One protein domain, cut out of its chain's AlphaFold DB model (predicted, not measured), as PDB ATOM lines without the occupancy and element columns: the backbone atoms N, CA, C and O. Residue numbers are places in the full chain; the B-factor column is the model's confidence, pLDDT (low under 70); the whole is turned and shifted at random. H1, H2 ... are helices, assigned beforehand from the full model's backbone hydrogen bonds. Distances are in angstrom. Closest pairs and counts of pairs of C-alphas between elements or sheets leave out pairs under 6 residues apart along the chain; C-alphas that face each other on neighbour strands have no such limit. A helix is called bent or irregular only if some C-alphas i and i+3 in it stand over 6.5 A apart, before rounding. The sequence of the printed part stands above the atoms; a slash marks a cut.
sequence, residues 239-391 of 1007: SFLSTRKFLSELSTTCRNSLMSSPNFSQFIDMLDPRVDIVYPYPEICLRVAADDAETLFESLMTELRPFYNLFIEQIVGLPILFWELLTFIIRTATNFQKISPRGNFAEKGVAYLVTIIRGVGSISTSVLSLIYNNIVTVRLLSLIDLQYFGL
ATOM      1  N   SER A 239     161.465 196.263  53.416       52.66
ATOM      2  CA  SER A 239     162.497 196.004  54.445       52.66
ATOM      3  C   SER A 239     163.712 195.266  53.865       52.66
ATOM      4  O   SER A 239     164.236 194.314  54.444       52.66
ATOM      5  N   PHE A 240     164.137 195.673  52.667       55.22
ATOM      6  CA  PHE A 240     164.996 194.878  51.781       55.22
ATOM      7  C   PHE A 240     166.352 194.473  52.392       55.22
ATOM      8  O   PHE A 240     166.918 193.464  51.986       55.22
ATOM      9  N   LEU A 241     166.893 195.216  53.365       57.94
ATOM     10  CA  LEU A 241     168.207 194.924  53.958       57.94
ATOM     11  C   LEU A 241     168.152 193.897  55.103       57.94
ATOM     12  O   LEU A 241     168.943 192.953  55.099       57.94
ATOM     13  N   SER A 242     167.212 194.031  56.044       58.72
ATOM     14  CA  SER A 242     167.056 193.108  57.183       58.72
ATOM     15  C   SER A 242     166.564 191.733  56.727       58.72
ATOM     16  O   SER A 242     167.157 190.703  57.055       58.72
ATOM     17  N   THR A 243     165.558 191.708  55.849       74.25
ATOM     18  CA  THR A 243     165.028 190.463  55.275       74.25
ATOM     19  C   THR A 243     166.057 189.752  54.392       74.25
ATOM     20  O   THR A 243     166.081 188.526  54.356       74.25
ATOM     21  N   ARG A 244     166.955 190.482  53.715       80.81
ATOM     22  CA  ARG A 244     167.989 189.871  52.864       80.81
ATOM     23  C   ARG A 244     169.045 189.126  53.665       80.81
ATOM     24  O   ARG A 244     169.439 188.051  53.231       80.81
ATOM     25  N   LYS A 245     169.496 189.659  54.808       84.75
ATOM     26  CA  LYS A 245     170.438 188.928  55.672       84.75
ATOM     27  C   LYS A 245     169.782 187.652  56.200       84.75
ATOM     28  O   LYS A 245     170.352 186.580  56.057       84.75
ATOM     29  N   PHE A 246     168.550 187.761  56.698       87.31
ATOM     30  CA  PHE A 246     167.758 186.623  57.165       87.31
ATOM     31  C   PHE A 246     167.606 185.522  56.096       87.31
ATOM     32  O   PHE A 246     167.936 184.364  56.348       87.31
ATOM     33  N   LEU A 247     167.160 185.885  54.887       86.75
ATOM     34  CA  LEU A 247     166.989 184.939  53.780       86.75
ATOM     35  C   LEU A 247     168.323 184.372  53.287       86.75
ATOM     36  O   LEU A 247     168.400 183.183  53.008       86.75
ATOM     37  N   SER A 248     169.381 185.184  53.227       88.19
ATOM     38  CA  SER A 248     170.713 184.735  52.805       88.19
ATOM     39  C   SER A 248     171.272 183.651  53.725       88.19
ATOM     40  O   SER A 248     171.833 182.672  53.230       88.19
ATOM     41  N   GLU A 249     171.112 183.794  55.043       90.56
ATOM     42  CA  GLU A 249     171.564 182.762  55.981       90.56
ATOM     43  C   GLU A 249     170.704 181.501  55.874       90.56
ATOM     44  O   GLU A 249     171.254 180.415  55.731       90.56
ATOM     45  N   LEU A 250     169.369 181.623  55.803       91.31
ATOM     46  CA  LEU A 250     168.496 180.463  55.565       91.31
ATOM     47  C   LEU A 250     168.845 179.729  54.262       91.31
ATOM     48  O   LEU A 250     168.863 178.500  54.229       91.31
ATOM     49  N   SER A 251     169.143 180.471  53.196       91.62
ATOM     50  CA  SER A 251     169.550 179.932  51.894       91.62
ATOM     51  C   SER A 251     170.860 179.161  51.999       91.62
ATOM     52  O   SER A 251     170.998 178.061  51.457       91.62
ATOM     53  N   THR A 252     171.811 179.709  52.756       91.81
ATOM     54  CA  THR A 252     173.110 179.082  53.019       91.81
ATOM     55  C   THR A 252     172.936 177.802  53.829       91.81
ATOM     56  O   THR A 252     173.427 176.756  53.411       91.81
ATOM     57  N   THR A 253     172.148 177.837  54.904       93.88
ATOM     58  CA  THR A 253     171.794 176.662  55.710       93.88
ATOM     59  C   THR A 253     171.136 175.565  54.868       93.88
ATOM     60  O   THR A 253     171.533 174.404  54.944       93.88
ATOM     61  N   CYS A 254     170.167 175.916  54.020       94.12
ATOM     62  CA  CYS A 254     169.508 174.969  53.119       94.12
ATOM     63  C   CYS A 254     170.501 174.317  52.147       94.12
ATOM     64  O   CYS A 254     170.463 173.105  51.929       94.12
ATOM     65  N   ARG A 255     171.410 175.110  51.564       92.62
ATOM     66  CA  ARG A 255     172.442 174.599  50.655       92.62
ATOM     67  C   ARG A 255     173.409 173.669  51.386       92.62
ATOM     68  O   ARG A 255     173.661 172.580  50.887       92.62
ATOM     69  N   ASN A 256     173.903 174.062  52.558       94.12
ATOM     70  CA  ASN A 256     174.810 173.242  53.366       94.12
ATOM     71  C   ASN A 256     174.156 171.919  53.772       94.12
ATOM     72  O   ASN A 256     174.773 170.862  53.645       94.12
ATOM     73  N   SER A 257     172.883 171.969  54.174       95.12
ATOM     74  CA  SER A 257     172.119 170.776  54.516       95.12
ATOM     75  C   SER A 257     172.007 169.812  53.337       95.12
ATOM     76  O   SER A 257     172.337 168.639  53.485       95.12
ATOM     77  N   LEU A 258     171.648 170.284  52.140       92.62
ATOM     78  CA  LEU A 258     171.589 169.408  50.964       92.62
ATOM     79  C   LEU A 258     172.978 168.893  50.552       92.62
ATOM     80  O   LEU A 258     173.095 167.736  50.161       92.62
ATOM     81  N   MET A 259     174.031 169.706  50.686       91.06
ATOM     82  CA  MET A 259     175.416 169.291  50.410       91.06
ATOM     83  C   MET A 259     175.923 168.213  51.378       91.06
ATOM     84  O   MET A 259     176.866 167.498  51.038       91.06
ATOM     85  N   SER A 260     175.311 168.065  52.558       89.81
ATOM     86  CA  SER A 260     175.648 166.989  53.498       89.81
ATOM     87  C   SER A 260     175.283 165.596  52.968       89.81
ATOM     88  O   SER A 260     175.875 164.607  53.398       89.81
ATOM     89  N   SER A 261     174.355 165.511  52.003       87.69
ATOM     90  CA  SER A 261     174.012 164.262  51.328       87.69
ATOM     91  C   SER A 261     174.690 164.180  49.954       87.69
ATOM     92  O   SER A 261     174.452 165.030  49.086       87.69
ATOM     93  N   PRO A 262     175.488 163.128  49.687       83.81
ATOM     94  CA  PRO A 262     176.198 162.986  48.416       83.81
ATOM     95  C   PRO A 262     175.236 162.902  47.222       83.81
ATOM     96  O   PRO A 262     175.564 163.390  46.139       83.81
ATOM     97  N   ASN A 263     174.025 162.376  47.439       82.19
ATOM     98  CA  ASN A 263     172.983 162.210  46.424       82.19
ATOM     99  C   ASN A 263     172.429 163.546  45.897       82.19
ATOM    100  O   ASN A 263     171.883 163.590  44.796       82.19
ATOM    101  N   PHE A 264     172.585 164.639  46.653       82.44
ATOM    102  CA  PHE A 264     172.044 165.956  46.305       82.44
ATOM    103  C   PHE A 264     173.087 166.947  45.792       82.44
ATOM    104  O   PHE A 264     172.704 167.956  45.202       82.44
ATOM    105  N   SER A 265     174.381 166.643  45.926       78.12
ATOM    106  CA  SER A 265     175.471 167.489  45.416       78.12
ATOM    107  C   SER A 265     175.291 167.841  43.929       78.12
ATOM    108  O   SER A 265     175.235 169.013  43.567       78.12
ATOM    109  N   GLN A 266     175.043 166.833  43.087       77.06
ATOM    110  CA  GLN A 266     174.801 167.012  41.651       77.06
ATOM    111  C   GLN A 266     173.509 167.783  41.352       77.06
ATOM    112  O   GLN A 266     173.429 168.496  40.358       77.06
ATOM    113  N   PHE A 267     172.484 167.652  42.200       79.12
ATOM    114  CA  PHE A 267     171.225 168.373  42.029       79.12
ATOM    115  C   PHE A 267     171.378 169.866  42.333       79.12
ATOM    116  O   PHE A 267     170.820 170.693  41.615       79.12
ATOM    117  N   ILE A 268     172.159 170.219  43.355       79.50
ATOM    118  CA  ILE A 268     172.438 171.614  43.723       79.50
ATOM    119  C   ILE A 268     173.201 172.328  42.611       79.50
ATOM    120  O   ILE A 268     172.872 173.472  42.305       79.50
ATOM    121  N   ASP A 269     174.144 171.644  41.961       78.88
ATOM    122  CA  ASP A 269     174.891 172.188  40.820       78.88
ATOM    123  C   ASP A 269     173.989 172.497  39.610       78.88
ATOM    124  O   ASP A 269     174.330 173.334  38.772       78.88
ATOM    125  N   MET A 270     172.814 171.860  39.523       76.81
ATOM    126  CA  MET A 270     171.810 172.127  38.487       76.81
ATOM    127  C   MET A 270     170.815 173.239  38.854       76.81
ATOM    128  O   MET A 270     170.060 173.684  37.985       76.81
ATOM    129  N   LEU A 271     170.764 173.681  40.114       76.31
ATOM    130  CA  LEU A 271     169.888 174.779  40.519       76.31
ATOM    131  C   LEU A 271     170.476 176.110  40.038       76.31
ATOM    132  O   LEU A 271     171.654 176.391  40.243       76.31
ATOM    133  N   ASP A 272     169.649 176.958  39.417       75.81
ATOM    134  CA  ASP A 272     170.087 178.299  39.019       75.81
ATOM    135  C   ASP A 272     170.557 179.057  40.277       75.81
ATOM    136  O   ASP A 272     169.748 179.272  41.184       75.81
ATOM    137  N   PRO A 273     171.827 179.502  40.354       73.94
ATOM    138  CA  PRO A 273     172.376 180.160  41.541       73.94
ATOM    139  C   PRO A 273     171.671 181.481  41.882       73.94
ATOM    140  O   PRO A 273     171.887 182.033  42.961       73.94
ATOM    141  N   ARG A 274     170.836 182.006  40.974       72.94
ATOM    142  CA  ARG A 274     169.999 183.197  41.180       72.94
ATOM    143  C   ARG A 274     168.673 182.890  41.873       72.94
ATOM    144  O   ARG A 274     167.997 183.826  42.301       72.94
ATOM    145  N   VAL A 275     168.265 181.623  41.943       75.50
ATOM    146  CA  VAL A 275     167.051 181.198  42.644       75.50
ATOM    147  C   VAL A 275     167.410 180.926  44.097       75.50
ATOM    148  O   VAL A 275     168.277 180.111  44.395       75.50
ATOM    149  N   ASP A 276     166.731 181.622  45.005       79.44
ATOM    150  CA  ASP A 276     166.887 181.372  46.431       79.44
ATOM    151  C   ASP A 276     166.332 179.984  46.769       79.44
ATOM    152  O   ASP A 276     165.161 179.693  46.503       79.44
ATOM    153  N   ILE A 277     167.184 179.123  47.327       86.50
ATOM    154  CA  ILE A 277     166.851 177.728  47.601       86.50
ATOM    155  C   ILE A 277     165.842 177.580  48.746       86.50
ATOM    156  O   ILE A 277     165.174 176.554  48.808       86.50
ATOM    157  N   VAL A 278     165.658 178.598  49.599       86.19
ATOM    158  CA  VAL A 278     164.741 178.547  50.758       86.19
ATOM    159  C   VAL A 278     163.313 178.176  50.349       86.19
ATOM    160  O   VAL A 278     162.671 177.353  50.997       86.19
ATOM    161  N   TYR A 279     162.811 178.753  49.256       83.69
ATOM    162  CA  TYR A 279     161.436 178.537  48.798       83.69
ATOM    163  C   TYR A 279     161.179 177.154  48.180       83.69
ATOM    164  O   TYR A 279     160.167 176.545  48.529       83.69
ATOM    165  N   PRO A 280     162.032 176.621  47.280       87.00
ATOM    166  CA  PRO A 280     161.867 175.262  46.774       87.00
ATOM    167  C   PRO A 280     162.276 174.184  47.783       87.00
ATOM    168  O   PRO A 280     161.886 173.036  47.591       87.00
ATOM    169  N   TYR A 281     163.035 174.508  48.837       91.31
ATOM    170  CA  TYR A 281     163.580 173.518  49.772       91.31
ATOM    171  C   TYR A 281     162.529 172.563  50.359       91.31
ATOM    172  O   TYR A 281     162.739 171.353  50.241       91.31
ATOM    173  N   PRO A 282     161.371 173.010  50.898       92.19
ATOM    174  CA  PRO A 282     160.348 172.079  51.376       92.19
ATOM    175  C   PRO A 282     159.882 171.090  50.297       92.19
ATOM    176  O   PRO A 282     159.641 169.924  50.603       92.19
ATOM    177  N   GLU A 283     159.814 171.510  49.033       90.94
ATOM    178  CA  GLU A 283     159.357 170.642  47.938       90.94
ATOM    179  C   GLU A 283     160.466 169.749  47.385       90.94
ATOM    180  O   GLU A 283     160.191 168.656  46.888       90.94
ATOM    181  N   ILE A 284     161.724 170.170  47.525       89.44
ATOM    182  CA  ILE A 284     162.885 169.297  47.338       89.44
ATOM    183  C   ILE A 284     162.846 168.180  48.382       89.44
ATOM    184  O   ILE A 284     163.075 167.026  48.022       89.44
ATOM    185  N   CYS A 285     162.475 168.486  49.633       88.88
ATOM    186  CA  CYS A 285     162.391 167.488  50.698       88.88
ATOM    187  C   CYS A 285     161.470 166.332  50.311       88.88
ATOM    188  O   CYS A 285     161.864 165.200  50.527       88.88
ATOM    189  N   LEU A 286     160.330 166.579  49.646       89.75
ATOM    190  CA  LEU A 286     159.401 165.535  49.164       89.75
ATOM    191  C   LEU A 286     160.015 164.522  48.184       89.75
ATOM    192  O   LEU A 286     159.426 163.468  47.950       89.75
ATOM    193  N   ARG A 287     161.165 164.841  47.587       89.62
ATOM    194  CA  ARG A 287     161.870 163.984  46.622       89.62
ATOM    195  C   ARG A 287     163.043 163.229  47.245       89.62
ATOM    196  O   ARG A 287     163.713 162.475  46.544       89.62
ATOM    197  N   VAL A 288     163.302 163.442  48.532       89.56
ATOM    198  CA  VAL A 288     164.354 162.759  49.285       89.56
ATOM    199  C   VAL A 288     163.972 161.299  49.516       89.56
ATOM    200  O   VAL A 288     162.807 160.979  49.750       89.56
ATOM    201  N   ALA A 289     164.952 160.396  49.443       91.31
ATOM    202  CA  ALA A 289     164.759 159.000  49.817       91.31
ATOM    203  C   ALA A 289     164.475 158.881  51.325       91.31
ATOM    204  O   ALA A 289     165.085 159.578  52.130       91.31
ATOM    205  N   ALA A 290     163.577 157.980  51.734       92.19
ATOM    206  CA  ALA A 290     163.186 157.854  53.143       92.19
ATOM    207  C   ALA A 290     164.370 157.609  54.097       92.19
ATOM    208  O   ALA A 290     164.345 158.108  55.221       92.19
ATOM    209  N   ASP A 291     165.403 156.908  53.623       92.50
ATOM    210  CA  ASP A 291     166.616 156.600  54.387       92.50
ATOM    211  C   ASP A 291     167.504 157.840  54.621       92.50
ATOM    212  O   ASP A 291     168.166 157.936  55.649       92.50
ATOM    213  N   ASP A 292     167.460 158.825  53.717       92.69
ATOM    214  CA  ASP A 292     168.249 160.065  53.803       92.69
ATOM    215  C   ASP A 292     167.517 161.180  54.579       92.69
ATOM    216  O   ASP A 292     168.117 162.192  54.957       92.69
ATOM    217  N   ALA A 293     166.208 161.022  54.814       93.81
ATOM    218  CA  ALA A 293     165.346 162.056  55.386       93.81
ATOM    219  C   ALA A 293     165.801 162.508  56.785       93.81
ATOM    220  O   ALA A 293     165.850 163.707  57.061       93.81
ATOM    221  N   GLU A 294     166.148 161.561  57.662       94.56
ATOM    222  CA  GLU A 294     166.592 161.870  59.027       94.56
ATOM    223  C   GLU A 294     167.920 162.628  59.041       94.56
ATOM    224  O   GLU A 294     168.017 163.669  59.691       94.56
ATOM    225  N   THR A 295     168.904 162.170  58.269       93.81
ATOM    226  CA  THR A 295     170.221 162.809  58.179       93.81
ATOM    227  C   THR A 295     170.131 164.226  57.622       93.81
ATOM    228  O   THR A 295     170.741 165.141  58.175       93.81
ATOM    229  N   LEU A 296     169.340 164.437  56.567       94.56
ATOM    230  CA  LEU A 296     169.171 165.764  55.975       94.56
ATOM    231  C   LEU A 296     168.467 166.733  56.924       94.56
ATOM    232  O   LEU A 296     168.903 167.876  57.062       94.56
ATOM    233  N   PHE A 297     167.414 166.291  57.615       96.69
ATOM    234  CA  PHE A 297     166.726 167.154  58.572       96.69
ATOM    235  C   PHE A 297     167.605 167.496  59.781       96.69
ATOM    236  O   PHE A 297     167.617 168.646  60.217       96.69
ATOM    237  N   GLU A 298     168.382 166.540  60.294       95.81
ATOM    238  CA  GLU A 298     169.362 166.797  61.357       95.81
ATOM    239  C   GLU A 298     170.454 167.769  60.917       95.81
ATOM    240  O   GLU A 298     170.809 168.693  61.654       95.81
ATOM    241  N   SER A 299     170.952 167.611  59.688       96.31
ATOM    242  CA  SER A 299     171.899 168.557  59.107       96.31
ATOM    243  C   SER A 299     171.285 169.955  59.014       96.31
ATOM    244  O   SER A 299     171.914 170.916  59.448       96.31
ATOM    245  N   LEU A 300     170.028 170.083  58.571       96.62
ATOM    246  CA  LEU A 300     169.328 171.370  58.541       96.62
ATOM    247  C   LEU A 300     169.233 172.002  59.936       96.62
ATOM    248  O   LEU A 300     169.581 173.168  60.100       96.62
ATOM    249  N   MET A 301     168.783 171.253  60.949       96.94
ATOM    250  CA  MET A 301     168.669 171.776  62.319       96.94
ATOM    251  C   MET A 301     170.033 172.177  62.898       96.94
ATOM    252  O   MET A 301     170.136 173.178  63.611       96.94
ATOM    253  N   THR A 302     171.086 171.425  62.571       96.06
ATOM    254  CA  THR A 302     172.467 171.714  62.984       96.06
ATOM    255  C   THR A 302     172.971 173.006  62.349       96.06
ATOM    256  O   THR A 302     173.474 173.875  63.059       96.06
ATOM    257  N   GLU A 303     172.766 173.180  61.045       96.19
ATOM    258  CA  GLU A 303     173.164 174.374  60.291       96.19
ATOM    259  C   GLU A 303     172.343 175.618  60.666       96.19
ATOM    260  O   GLU A 303     172.803 176.742  60.483       96.19
ATOM    261  N   LEU A 304     171.129 175.455  61.203       94.50
ATOM    262  CA  LEU A 304     170.294 176.567  61.677       94.50
ATOM    263  C   LEU A 304     170.715 177.084  63.060       94.50
ATOM    264  O   LEU A 304     170.402 178.222  63.423       94.50
ATOM    265  N   ARG A 305     171.393 176.257  63.865       94.25
ATOM    266  CA  ARG A 305     171.734 176.571  65.261       94.25
ATOM    267  C   ARG A 305     172.667 177.787  65.412       94.25
ATOM    268  O   ARG A 305     172.369 178.619  66.267       94.25
ATOM    269  N   PRO A 306     173.730 177.968  64.600       94.81
ATOM    270  CA  PRO A 306     174.615 179.134  64.705       94.81
ATOM    271  C   PRO A 306     173.912 180.479  64.468       94.81
ATOM    272  O   PRO A 306     174.359 181.505  64.974       94.81
ATOM    273  N   PHE A 307     172.800 180.481  63.727       91.81
ATOM    274  CA  PHE A 307     172.072 181.695  63.340       91.81
ATOM    275  C   PHE A 307     170.943 182.077  64.301       91.81
ATOM    276  O   PHE A 307     170.231 183.051  64.061       91.81
ATOM    277  N   TYR A 308     170.797 181.353  65.411       92.25
ATOM    278  CA  TYR A 308     169.758 181.569  66.414       92.25
ATOM    279  C   TYR A 308     169.639 183.036  66.873       92.25
ATOM    280  O   TYR A 308     168.577 183.642  66.734       92.25
ATOM    281  N   ASN A 309     170.743 183.633  67.344       93.94
ATOM    282  CA  ASN A 309     170.758 185.020  67.833       93.94
ATOM    283  C   ASN A 309     170.383 186.014  66.731       93.94
ATOM    284  O   ASN A 309     169.600 186.934  66.957       93.94
ATOM    285  N   LEU A 310     170.888 185.789  65.515       93.00
ATOM    286  CA  LEU A 310     170.559 186.622  64.368       93.00
ATOM    287  C   LEU A 310     169.058 186.566  64.066       93.00
ATOM    288  O   LEU A 310     168.440 187.609  63.868       93.00
ATOM    289  N   PHE A 311     168.464 185.374  64.017       93.62
ATOM    290  CA  PHE A 311     167.034 185.239  63.748       93.62
ATOM    291  C   PHE A 311     166.199 185.928  64.815       93.62
ATOM    292  O   PHE A 311     165.252 186.624  64.463       93.62
ATOM    293  N   ILE A 312     166.580 185.817  66.083       94.81
ATOM    294  CA  ILE A 312     165.908 186.524  67.172       94.81
ATOM    295  C   ILE A 312     165.971 188.035  66.983       94.81
ATOM    296  O   ILE A 312     164.923 188.675  66.983       94.81
ATOM    297  N   GLU A 313     167.156 188.608  66.762       93.56
ATOM    298  CA  GLU A 313     167.314 190.051  66.541       93.56
ATOM    299  C   GLU A 313     166.462 190.538  65.360       93.56
ATOM    300  O   GLU A 313     165.777 191.561  65.449       93.56
ATOM    301  N   GLN A 314     166.458 189.785  64.255       93.25
ATOM    302  CA  GLN A 314     165.665 190.127  63.074       93.25
ATOM    303  C   GLN A 314     164.157 189.988  63.324       93.25
ATOM    304  O   GLN A 314     163.392 190.828  62.858       93.25
ATOM    305  N   ILE A 315     163.718 188.966  64.062       94.19
ATOM    306  CA  ILE A 315     162.306 188.759  64.412       94.19
ATOM    307  C   ILE A 315     161.822 189.842  65.380       94.19
ATOM    308  O   ILE A 315     160.717 190.348  65.207       94.19
ATOM    309  N   VAL A 316     162.642 190.240  66.355       93.75
ATOM    310  CA  VAL A 316     162.336 191.364  67.254       93.75
ATOM    311  C   VAL A 316     162.167 192.655  66.455       93.75
ATOM    312  O   VAL A 316     161.204 193.387  66.676       93.75
ATOM    313  N   GLY A 317     163.046 192.907  65.481       91.88
ATOM    314  CA  GLY A 317     162.929 194.067  64.593       91.88
ATOM    315  C   GLY A 317     161.749 193.993  63.618       91.88
ATOM    316  O   GLY A 317     161.173 195.022  63.266       91.88
ATOM    317  N   LEU A 318     161.376 192.793  63.163       92.31
ATOM    318  CA  LEU A 318     160.295 192.586  62.204       92.31
ATOM    319  C   LEU A 318     159.552 191.256  62.472       92.31
ATOM    320  O   LEU A 318     159.875 190.228  61.868       92.31
ATOM    321  N   PRO A 319     158.490 191.266  63.302       91.81
ATOM    322  CA  PRO A 319     157.843 190.043  63.798       91.81
ATOM    323  C   PRO A 319     157.264 189.119  62.718       91.81
ATOM    324  O   PRO A 319     157.134 187.916  62.934       91.81
ATOM    325  N   ILE A 320     156.952 189.646  61.526       90.12
ATOM    326  CA  ILE A 320     156.479 188.832  60.393       90.12
ATOM    327  C   ILE A 320     157.520 187.804  59.929       90.12
ATOM    328  O   ILE A 320     157.145 186.787  59.354       90.12
ATOM    329  N   LEU A 321     158.812 188.014  60.202       90.94
ATOM    330  CA  LEU A 321     159.861 187.052  59.853       90.94
ATOM    331  C   LEU A 321     159.726 185.743  60.638       90.94
ATOM    332  O   LEU A 321     160.121 184.691  60.137       90.94
ATOM    333  N   PHE A 322     159.082 185.771  61.812       94.12
ATOM    334  CA  PHE A 322     158.740 184.547  62.530       94.12
ATOM    335  C   PHE A 322     157.778 183.675  61.719       94.12
ATOM    336  O   PHE A 322     157.931 182.460  61.706       94.12
ATOM    337  N   TRP A 323     156.821 184.270  60.995       92.44
ATOM    338  CA  TRP A 323     155.895 183.518  60.144       92.44
ATOM    339  C   TRP A 323     156.614 182.802  59.001       92.44
ATOM    340  O   TRP A 323     156.288 181.654  58.703       92.44
ATOM    341  N   GLU A 324     157.596 183.453  58.380       90.25
ATOM    342  CA  GLU A 324     158.393 182.855  57.305       90.25
ATOM    343  C   GLU A 324     159.222 181.676  57.834       90.25
ATOM    344  O   GLU A 324     159.174 180.586  57.261       90.25
ATOM    345  N   LEU A 325     159.899 181.856  58.978       93.88
ATOM    346  CA  LEU A 325     160.652 180.784  59.636       93.88
ATOM    347  C   LEU A 325     159.745 179.614  60.025       93.88
ATOM    348  O   LEU A 325     160.037 178.460  59.721       93.88
ATOM    349  N   LEU A 326     158.619 179.917  60.667       94.00
ATOM    350  CA  LEU A 326     157.626 178.944  61.105       94.00
ATOM    351  C   LEU A 326     157.086 178.138  59.921       94.00
ATOM    352  O   LEU A 326     157.055 176.910  59.968       94.00
ATOM    353  N   THR A 327     156.716 178.823  58.838       91.94
ATOM    354  CA  THR A 327     156.229 178.202  57.600       91.94
ATOM    355  C   THR A 327     157.269 177.272  57.002       91.94
ATOM    356  O   THR A 327     156.944 176.137  56.648       91.94
ATOM    357  N   PHE A 328     158.516 177.729  56.922       94.50
ATOM    358  CA  PHE A 328     159.626 176.944  56.403       94.50
ATOM    359  C   PHE A 328     159.854 175.666  57.222       94.50
ATOM    360  O   PHE A 328     159.845 174.570  56.657       94.50
ATOM    361  N   ILE A 329     159.984 175.779  58.548       95.56
ATOM    362  CA  ILE A 329     160.263 174.639  59.434       95.56
ATOM    363  C   ILE A 329     159.100 173.645  59.438       95.56
ATOM    364  O   ILE A 329     159.322 172.448  59.251       95.56
ATOM    365  N   ILE A 330     157.856 174.117  59.588       94.12
ATOM    366  CA  ILE A 330     156.675 173.244  59.649       94.12
ATOM    367  C   ILE A 330     156.474 172.493  58.333       94.12
ATOM    368  O   ILE A 330     156.234 171.284  58.358       94.12
ATOM    369  N   ARG A 331     156.587 173.170  57.181       93.69
ATOM    370  CA  ARG A 331     156.439 172.510  55.872       93.69
ATOM    371  C   ARG A 331     157.542 171.497  55.628       93.69
ATOM    372  O   ARG A 331     157.251 170.390  55.192       93.69
ATOM    373  N   THR A 332     158.779 171.850  55.962       95.38
ATOM    374  CA  THR A 332     159.928 170.950  55.832       95.38
ATOM    375  C   THR A 332     159.744 169.701  56.692       95.38
ATOM    376  O   THR A 332     159.810 168.589  56.175       95.38
ATOM    377  N   ALA A 333     159.425 169.867  57.979       96.19
ATOM    378  CA  ALA A 333     159.186 168.752  58.892       96.19
ATOM    379  C   ALA A 333     158.015 167.867  58.433       96.19
ATOM    380  O   ALA A 333     158.129 166.646  58.405       96.19
ATOM    381  N   THR A 334     156.912 168.484  58.001       93.94
ATOM    382  CA  THR A 334     155.731 167.782  57.470       93.94
ATOM    383  C   THR A 334     156.065 166.983  56.210       93.94
ATOM    384  O   THR A 334     155.628 165.842  56.063       93.94
ATOM    385  N   ASN A 335     156.847 167.558  55.297       95.12
ATOM    386  CA  ASN A 335     157.232 166.899  54.056       95.12
ATOM    387  C   ASN A 335     158.188 165.728  54.306       95.12
ATOM    388  O   ASN A 335     157.989 164.667  53.721       95.12
ATOM    389  N   PHE A 336     159.137 165.850  55.237       95.19
ATOM    390  CA  PHE A 336     159.940 164.699  55.659       95.19
ATOM    391  C   PHE A 336     159.106 163.626  56.365       95.19
ATOM    392  O   PHE A 336     159.282 162.444  56.075       95.19
ATOM    393  N   GLN A 337     158.138 164.008  57.205       94.81
ATOM    394  CA  GLN A 337     157.234 163.051  57.851       94.81
ATOM    395  C   GLN A 337     156.410 162.252  56.833       94.81
ATOM    396  O   GLN A 337     156.169 161.063  57.027       94.81
ATOM    397  N   LYS A 338     155.984 162.878  55.728       92.62
ATOM    398  CA  LYS A 338     155.261 162.193  54.643       92.62
ATOM    399  C   LYS A 338     156.088 161.079  54.002       92.62
ATOM    400  O   LYS A 338     155.522 160.064  53.604       92.62
ATOM    401  N   ILE A 339     157.399 161.276  53.900       93.75
ATOM    402  CA  ILE A 339     158.331 160.335  53.268       93.75
ATOM    403  C   ILE A 339     158.780 159.265  54.260       93.75
ATOM    404  O   ILE A 339     158.830 158.085  53.919       93.75
ATOM    405  N   SER A 340     159.087 159.672  55.491       94.88
ATOM    406  CA  SER A 340     159.515 158.793  56.573       94.88
ATOM    407  C   SER A 340     158.576 158.957  57.777       94.88
ATOM    408  O   SER A 340     158.866 159.701  58.715       94.88
ATOM    409  N   PRO A 341     157.431 158.238  57.801       89.19
ATOM    410  CA  PRO A 341     156.411 158.382  58.846       89.19
ATOM    411  C   PRO A 341     156.879 158.042  60.262       89.19
ATOM    412  O   PRO A 341     156.157 158.307  61.220       89.19
ATOM    413  N   ARG A 342     158.050 157.410  60.401       89.44
ATOM    414  CA  ARG A 342     158.633 157.020  61.689       89.44
ATOM    415  C   ARG A 342     159.587 158.062  62.270       89.44
ATOM    416  O   ARG A 342     159.946 157.908  63.432       89.44
ATOM    417  N   GLY A 343     160.006 159.063  61.495       90.38
ATOM    418  CA  GLY A 343     160.916 160.095  61.988       90.38
ATOM    419  C   GLY A 343     160.234 161.054  62.965       90.38
ATOM    420  O   GLY A 343     159.020 161.243  62.915       90.38
ATOM    421  N   ASN A 344     161.022 161.690  63.833       93.75
ATOM    422  CA  ASN A 344     160.555 162.702  64.792       93.75
ATOM    423  C   ASN A 344     160.807 164.130  64.266       93.75
ATOM    424  O   ASN A 344     161.337 164.991  64.971       93.75
ATOM    425  N   PHE A 345     160.483 164.393  62.998       96.25
ATOM    426  CA  PHE A 345     160.830 165.660  62.337       96.25
ATOM    427  C   PHE A 345     160.092 166.856  62.935       96.25
ATOM    428  O   PHE A 345     160.692 167.896  63.204       96.25
ATOM    429  N   ALA A 346     158.787 166.703  63.164       94.06
ATOM    430  CA  ALA A 346     157.957 167.762  63.726       94.06
ATOM    431  C   ALA A 346     158.387 168.127  65.155       94.06
ATOM    432  O   ALA A 346     158.475 169.310  65.469       94.06
ATOM    433  N   GLU A 347     158.738 167.138  65.979       94.06
ATOM    434  CA  GLU A 347     159.240 167.351  67.342       94.06
ATOM    435  C   GLU A 347     160.544 168.163  67.335       94.06
ATOM    436  O   GLU A 347     160.629 169.210  67.976       94.06
ATOM    437  N   LYS A 348     161.536 167.747  66.535       95.31
ATOM    438  CA  LYS A 348     162.821 168.454  66.383       95.31
ATOM    439  C   LYS A 348     162.633 169.883  65.847       95.31
ATOM    440  O   LYS A 348     163.253 170.823  66.344       95.31
ATOM    441  N   GLY A 349     161.737 170.065  64.873       95.69
ATOM    442  CA  GLY A 349     161.389 171.383  64.336       95.69
ATOM    443  C   GLY A 349     160.714 172.292  65.370       95.69
ATOM    444  O   GLY A 349     161.067 173.467  65.479       95.69
ATOM    445  N   VAL A 350     159.780 171.757  66.165       95.06
ATOM    446  CA  VAL A 350     159.145 172.504  67.262       95.06
ATOM    447  C   VAL A 350     160.159 172.858  68.339       95.06
ATOM    448  O   VAL A 350     160.171 174.008  68.762       95.06
ATOM    449  N   ALA A 351     161.057 171.951  68.724       93.94
ATOM    450  CA  ALA A 351     162.111 172.239  69.699       93.94
ATOM    451  C   ALA A 351     162.963 173.456  69.286       93.94
ATOM    452  O   ALA A 351     163.229 174.356  70.090       93.94
ATOM    453  N   TYR A 352     163.335 173.537  68.004       95.62
ATOM    454  CA  TYR A 352     164.054 174.690  67.462       95.62
ATOM    455  C   TYR A 352     163.221 175.981  67.539       95.62
ATOM    456  O   TYR A 352     163.690 176.995  68.060       95.62
ATOM    457  N   LEU A 353     161.964 175.944  67.085       95.56
ATOM    458  CA  LEU A 353     161.055 177.098  67.132       95.56
ATOM    459  C   LEU A 353     160.782 177.574  68.561       95.56
ATOM    460  O   LEU A 353     160.729 178.776  68.802       95.56
ATOM    461  N   VAL A 354     160.653 176.652  69.512       93.50
ATOM    462  CA  VAL A 354     160.494 176.947  70.941       93.50
ATOM    463  C   VAL A 354     161.704 177.694  71.480       93.50
ATOM    464  O   VAL A 354     161.543 178.653  72.231       93.50
ATOM    465  N   THR A 355     162.906 177.318  71.049       93.56
ATOM    466  CA  THR A 355     164.117 178.050  71.419       93.56
ATOM    467  C   THR A 355     164.010 179.491  70.907       93.56
ATOM    468  O   THR A 355     164.197 180.429  71.675       93.56
ATOM    469  N   ILE A 356     163.621 179.696  69.639       95.12
ATOM    470  CA  ILE A 356     163.457 181.042  69.048       95.12
ATOM    471  C   ILE A 356     162.402 181.861  69.802       95.12
ATOM    472  O   ILE A 356     162.643 183.023  70.113       95.12
ATOM    473  N   ILE A 357     161.256 181.259  70.132       94.19
ATOM    474  CA  ILE A 357     160.180 181.877  70.927       94.19
ATOM    475  C   ILE A 357     160.724 182.381  72.266       94.19
ATOM    476  O   ILE A 357     160.478 183.532  72.634       94.19
ATOM    477  N   ARG A 358     161.496 181.545  72.973       90.00
ATOM    478  CA  ARG A 358     162.106 181.907  74.259       90.00
ATOM    479  C   ARG A 358     163.070 183.080  74.105       90.00
ATOM    480  O   ARG A 358     162.954 184.043  74.855       90.00
ATOM    481  N   GLY A 359     163.954 183.048  73.108       92.94
ATOM    482  CA  GLY A 359     164.919 184.125  72.887       92.94
ATOM    483  C   GLY A 359     164.302 185.447  72.422       92.94
ATOM    484  O   GLY A 359     164.689 186.510  72.901       92.94
ATOM    485  N   VAL A 360     163.291 185.413  71.546       93.25
ATOM    486  CA  VAL A 360     162.509 186.616  71.190       93.25
ATOM    487  C   VAL A 360     161.872 187.196  72.438       93.25
ATOM    488  O   VAL A 360     161.927 188.398  72.682       93.25
ATOM    489  N   GLY A 361     161.289 186.326  73.244       88.44
ATOM    490  CA  GLY A 361     160.572 186.726  74.421       88.44
ATOM    491  C   GLY A 361     161.442 187.254  75.566       88.44
ATOM    492  O   GLY A 361     161.018 188.184  76.249       88.44
ATOM    493  N   SER A 362     162.680 186.766  75.709       88.56
ATOM    494  CA  SER A 362     163.664 187.351  76.632       88.56
ATOM    495  C   SER A 362     164.091 188.767  76.238       88.56
ATOM    496  O   SER A 362     164.570 189.516  77.084       88.56
ATOM    497  N   ILE A 363     163.925 189.145  74.964       92.19
ATOM    498  CA  ILE A 363     164.226 190.497  74.475       92.19
ATOM    499  C   ILE A 363     162.979 191.387  74.502       92.19
ATOM    500  O   ILE A 363     163.055 192.542  74.914       92.19
ATOM    501  N   SER A 364     161.833 190.884  74.032       91.88
ATOM    502  CA  SER A 364     160.599 191.662  73.913       91.88
ATOM    503  C   SER A 364     159.338 190.799  74.026       91.88
ATOM    504  O   SER A 364     158.930 190.094  73.097       91.88
ATOM    505  N   THR A 365     158.650 190.929  75.160       87.62
ATOM    506  CA  THR A 365     157.357 190.277  75.422       87.62
ATOM    507  C   THR A 365     156.235 190.829  74.534       87.62
ATOM    508  O   THR A 365     155.355 190.083  74.099       87.62
ATOM    509  N   SER A 366     156.292 192.119  74.183       89.69
ATOM    510  CA  SER A 366     155.325 192.769  73.292       89.69
ATOM    511  C   SER A 366     155.413 192.240  71.859       89.69
ATOM    512  O   SER A 366     154.377 191.986  71.239       89.69
ATOM    513  N   VAL A 367     156.624 191.984  71.347       91.75
ATOM    514  CA  VAL A 367     156.812 191.298  70.059       91.75
ATOM    515  C   VAL A 367     156.237 189.891  70.115       91.75
ATOM    516  O   VAL A 367     155.534 189.486  69.187       91.75
ATOM    517  N   LEU A 368     156.478 189.157  71.201       90.69
ATOM    518  CA  LEU A 368     155.935 187.811  71.344       90.69
ATOM    519  C   LEU A 368     154.396 187.816  71.344       90.69
ATOM    520  O   LEU A 368     153.777 186.986  70.676       90.69
ATOM    521  N   SER A 369     153.777 188.801  72.000       88.69
ATOM    522  CA  SER A 369     152.326 189.025  71.952       88.69
ATOM    523  C   SER A 369     151.833 189.327  70.537       88.69
ATOM    524  O   SER A 369     150.800 188.811  70.101       88.69
ATOM    525  N   LEU A 370     152.593 190.115  69.775       91.12
ATOM    526  CA  LEU A 370     152.275 190.427  68.385       91.12
ATOM    527  C   LEU A 370     152.371 189.187  67.486       91.12
ATOM    528  O   LEU A 370     151.518 189.005  66.613       91.12
ATOM    529  N   ILE A 371     153.365 188.325  67.719       92.44
ATOM    530  CA  ILE A 371     153.509 187.029  67.045       92.44
ATOM    531  C   ILE A 371     152.305 186.142  67.358       92.44
ATOM    532  O   ILE A 371     151.666 185.636  66.437       92.44
ATOM    533  N   TYR A 372     151.948 185.984  68.630       90.31
ATOM    534  CA  TYR A 372     150.812 185.151  69.010       90.31
ATOM    535  C   TYR A 372     149.510 185.625  68.349       90.31
ATOM    536  O   TYR A 372     148.870 184.871  67.615       90.31
ATOM    537  N   ASN A 373     149.179 186.908  68.511       87.88
ATOM    538  CA  ASN A 373     147.912 187.474  68.048       87.88
ATOM    539  C   ASN A 373     147.769 187.549  66.521       87.88
ATOM    540  O   ASN A 373     146.650 187.513  66.019       87.88
ATOM    541  N   ASN A 374     148.864 187.695  65.768       88.44
ATOM    542  CA  ASN A 374     148.789 187.872  64.310       88.44
ATOM    543  C   ASN A 374     149.224 186.645  63.512       88.44
ATOM    544  O   ASN A 374     148.883 186.530  62.332       88.44
ATOM    545  N   ILE A 375     150.015 185.760  64.115       88.50
ATOM    546  CA  ILE A 375     150.596 184.605  63.435       88.50
ATOM    547  C   ILE A 375     149.981 183.323  63.985       88.50
ATOM    548  O   ILE A 375     149.400 182.564  63.208       88.50
ATOM    549  N   VAL A 376     150.058 183.093  65.298       84.81
ATOM    550  CA  VAL A 376     149.597 181.835  65.909       84.81
ATOM    551  C   VAL A 376     148.079 181.702  65.812       84.81
ATOM    552  O   VAL A 376     147.591 180.723  65.254       84.81
ATOM    553  N   THR A 377     147.320 182.696  66.265       80.19
ATOM    554  CA  THR A 377     145.850 182.608  66.287       80.19
ATOM    555  C   THR A 377     145.225 182.729  64.893       80.19
ATOM    556  O   THR A 377     144.245 182.052  64.593       80.19
ATOM    557  N   VAL A 378     145.794 183.564  64.014       82.00
ATOM    558  CA  VAL A 378     145.187 183.891  62.710       82.00
ATOM    559  C   VAL A 378     145.680 182.993  61.575       82.00
ATOM    560  O   VAL A 378     144.890 182.593  60.721       82.00
ATOM    561  N   ARG A 379     146.987 182.711  61.504       83.69
ATOM    562  CA  ARG A 379     147.607 182.133  60.295       83.69
ATOM    563  C   ARG A 379     148.005 180.677  60.452       83.69
ATOM    564  O   ARG A 379     147.865 179.915  59.493       83.69
ATOM    565  N   LEU A 380     148.461 180.286  61.641       81.81
ATOM    566  CA  LEU A 380     148.947 178.933  61.914       81.81
ATOM    567  C   LEU A 380     147.900 177.870  61.582       81.81
ATOM    568  O   LEU A 380     148.249 176.811  61.057       81.81
ATOM    569  N   LEU A 381     146.619 178.202  61.791       72.69
ATOM    570  CA  LEU A 381     145.508 177.289  61.543       72.69
ATOM    571  C   LEU A 381     145.444 176.801  60.087       72.69
ATOM    572  O   LEU A 381     145.047 175.672  59.827       72.69
ATOM    573  N   SER A 382     145.833 177.654  59.135       77.38
ATOM    574  CA  SER A 382     145.791 177.346  57.700       77.38
ATOM    575  C   SER A 382     147.000 176.552  57.197       77.38
ATOM    576  O   SER A 382     146.990 176.059  56.071       77.38
ATOM    577  N   LEU A 383     148.059 176.473  58.004       80.94
ATOM    578  CA  LEU A 383     149.360 175.957  57.589       80.94
ATOM    579  C   LEU A 383     149.614 174.531  58.079       80.94
ATOM    580  O   LEU A 383     150.244 173.750  57.369       80.94
ATOM    581  N   ILE A 384     149.192 174.221  59.305       84.31
ATOM    582  CA  ILE A 384     149.502 172.947  59.948       84.31
ATOM    583  C   ILE A 384     148.544 171.875  59.452       84.31
ATOM    584  O   ILE A 384     147.347 171.937  59.706       84.31
ATOM    585  N   ASP A 385     149.105 170.846  58.830       83.88
ATOM    586  CA  ASP A 385     148.416 169.581  58.620       83.88
ATOM    587  C   ASP A 385     148.635 168.691  59.852       83.88
ATOM    588  O   ASP A 385     149.695 168.075  60.017       83.88
ATOM    589  N   LEU A 386     147.642 168.647  60.749       84.00
ATOM    590  CA  LEU A 386     147.737 167.887  62.000       84.00
ATOM    591  C   LEU A 386     147.967 166.383  61.790       84.00
ATOM    592  O   LEU A 386     148.455 165.735  62.717       84.00
ATOM    593  N   GLN A 387     147.662 165.836  60.607       82.19
ATOM    594  CA  GLN A 387     147.903 164.426  60.300       82.19
ATOM    595  C   GLN A 387     149.398 164.087  60.308       82.19
ATOM    596  O   GLN A 387     149.776 163.004  60.752       82.19
ATOM    597  N   TYR A 388     150.239 165.004  59.828       86.38
ATOM    598  CA  TYR A 388     151.685 164.796  59.714       86.38
ATOM    599  C   TYR A 388     152.468 165.570  60.767       86.38
ATOM    600  O   TYR A 388     153.461 165.073  61.285       86.38
ATOM    601  N   PHE A 389     152.026 166.778  61.111       87.06
ATOM    602  CA  PHE A 389     152.695 167.574  62.134       87.06
ATOM    603  C   PHE A 389     152.470 167.006  63.538       87.06
ATOM    604  O   PHE A 389     153.337 167.111  64.402       87.06
ATOM    605  N   GLY A 390     151.325 166.358  63.761       87.25
ATOM    606  CA  GLY A 390     150.961 165.782  65.045       87.25
ATOM    607  C   GLY A 390     150.360 166.808  66.006       87.25
ATOM    608  O   GLY A 390     150.794 167.954  66.125       87.25
ATOM    609  N   LEU A 391     149.334 166.363  66.729       86.06
ATOM    610  CA  LEU A 391     148.597 167.187  67.686       86.06
ATOM    611  C   LEU A 391     149.448 167.592  68.895       86.06
ATOM    612  O   LEU A 391     149.367 168.730  69.347       86.06
TER     613      LEU A 391
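What this domain is: This is residues 239 to 391 of the 1007 residues of the protein "CH-like domain-containing protein" of Giardia muris (UniProt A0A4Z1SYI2). Three long helical rods stand side by side, up and down: H4a, an arm of bent H4, then H5 and H6, with H1 crossing H4 outside them. H4b and H7 fold across one end of H6, H2 folds back on H1, and short H3 and H8 pack on H5. The printed part has 153 residues with eight named helices, H1 to H8, no named strand: all helix, compact, radius of gyration of the C-alphas 15.3 A, spans 44 by 36 by 24 A.

How they stand to each other: H4, residues 290 to 317, was assigned as one helix by its hydrogen bonds but is bent, C-alphas 306 and 309 being 7.7 A apart; its arms are H4a, residues 290 to 306, and H4b, residues 309 to 317. H4a, H5, residues 320 to 339, and H6, residues 345 to 363, form an up-and-down bundle, each running against the one before. The closest C-alphas of H5 and H6, a hairpin at 14 degrees, are Ala 333 and Phe 345, 4.9 A. H1, residues 240 to 259, touches H4a with residues 250 to 258 alone, at a steep tilt of 40 degrees; Ser 257 and Leu 300 have the closest C-alphas, 4.9 A. Every O i to N i+4 pair is within hydrogen-bond range in H1, H4b and H6, among others, but 10 of 13 in H4a and 15 of 16 in H5.

Where its parts are: H1 measures 27.7 A from C-alpha 240 at (164.996, 194.878, 51.781); H4a 26.8 A, H5 29.4 A, H6 27.9 A. H2 is residues 262 to 269, H3 281 to 285, H7 365 to 376 and H8 386 to 389, ending at (152.695, 167.574, 62.134).

The domain as a whole: The printed part has no cut. The link from H2 to H3 is long; residues 269 to 274 stand free. Residues 239 to 242 are under pLDDT 70.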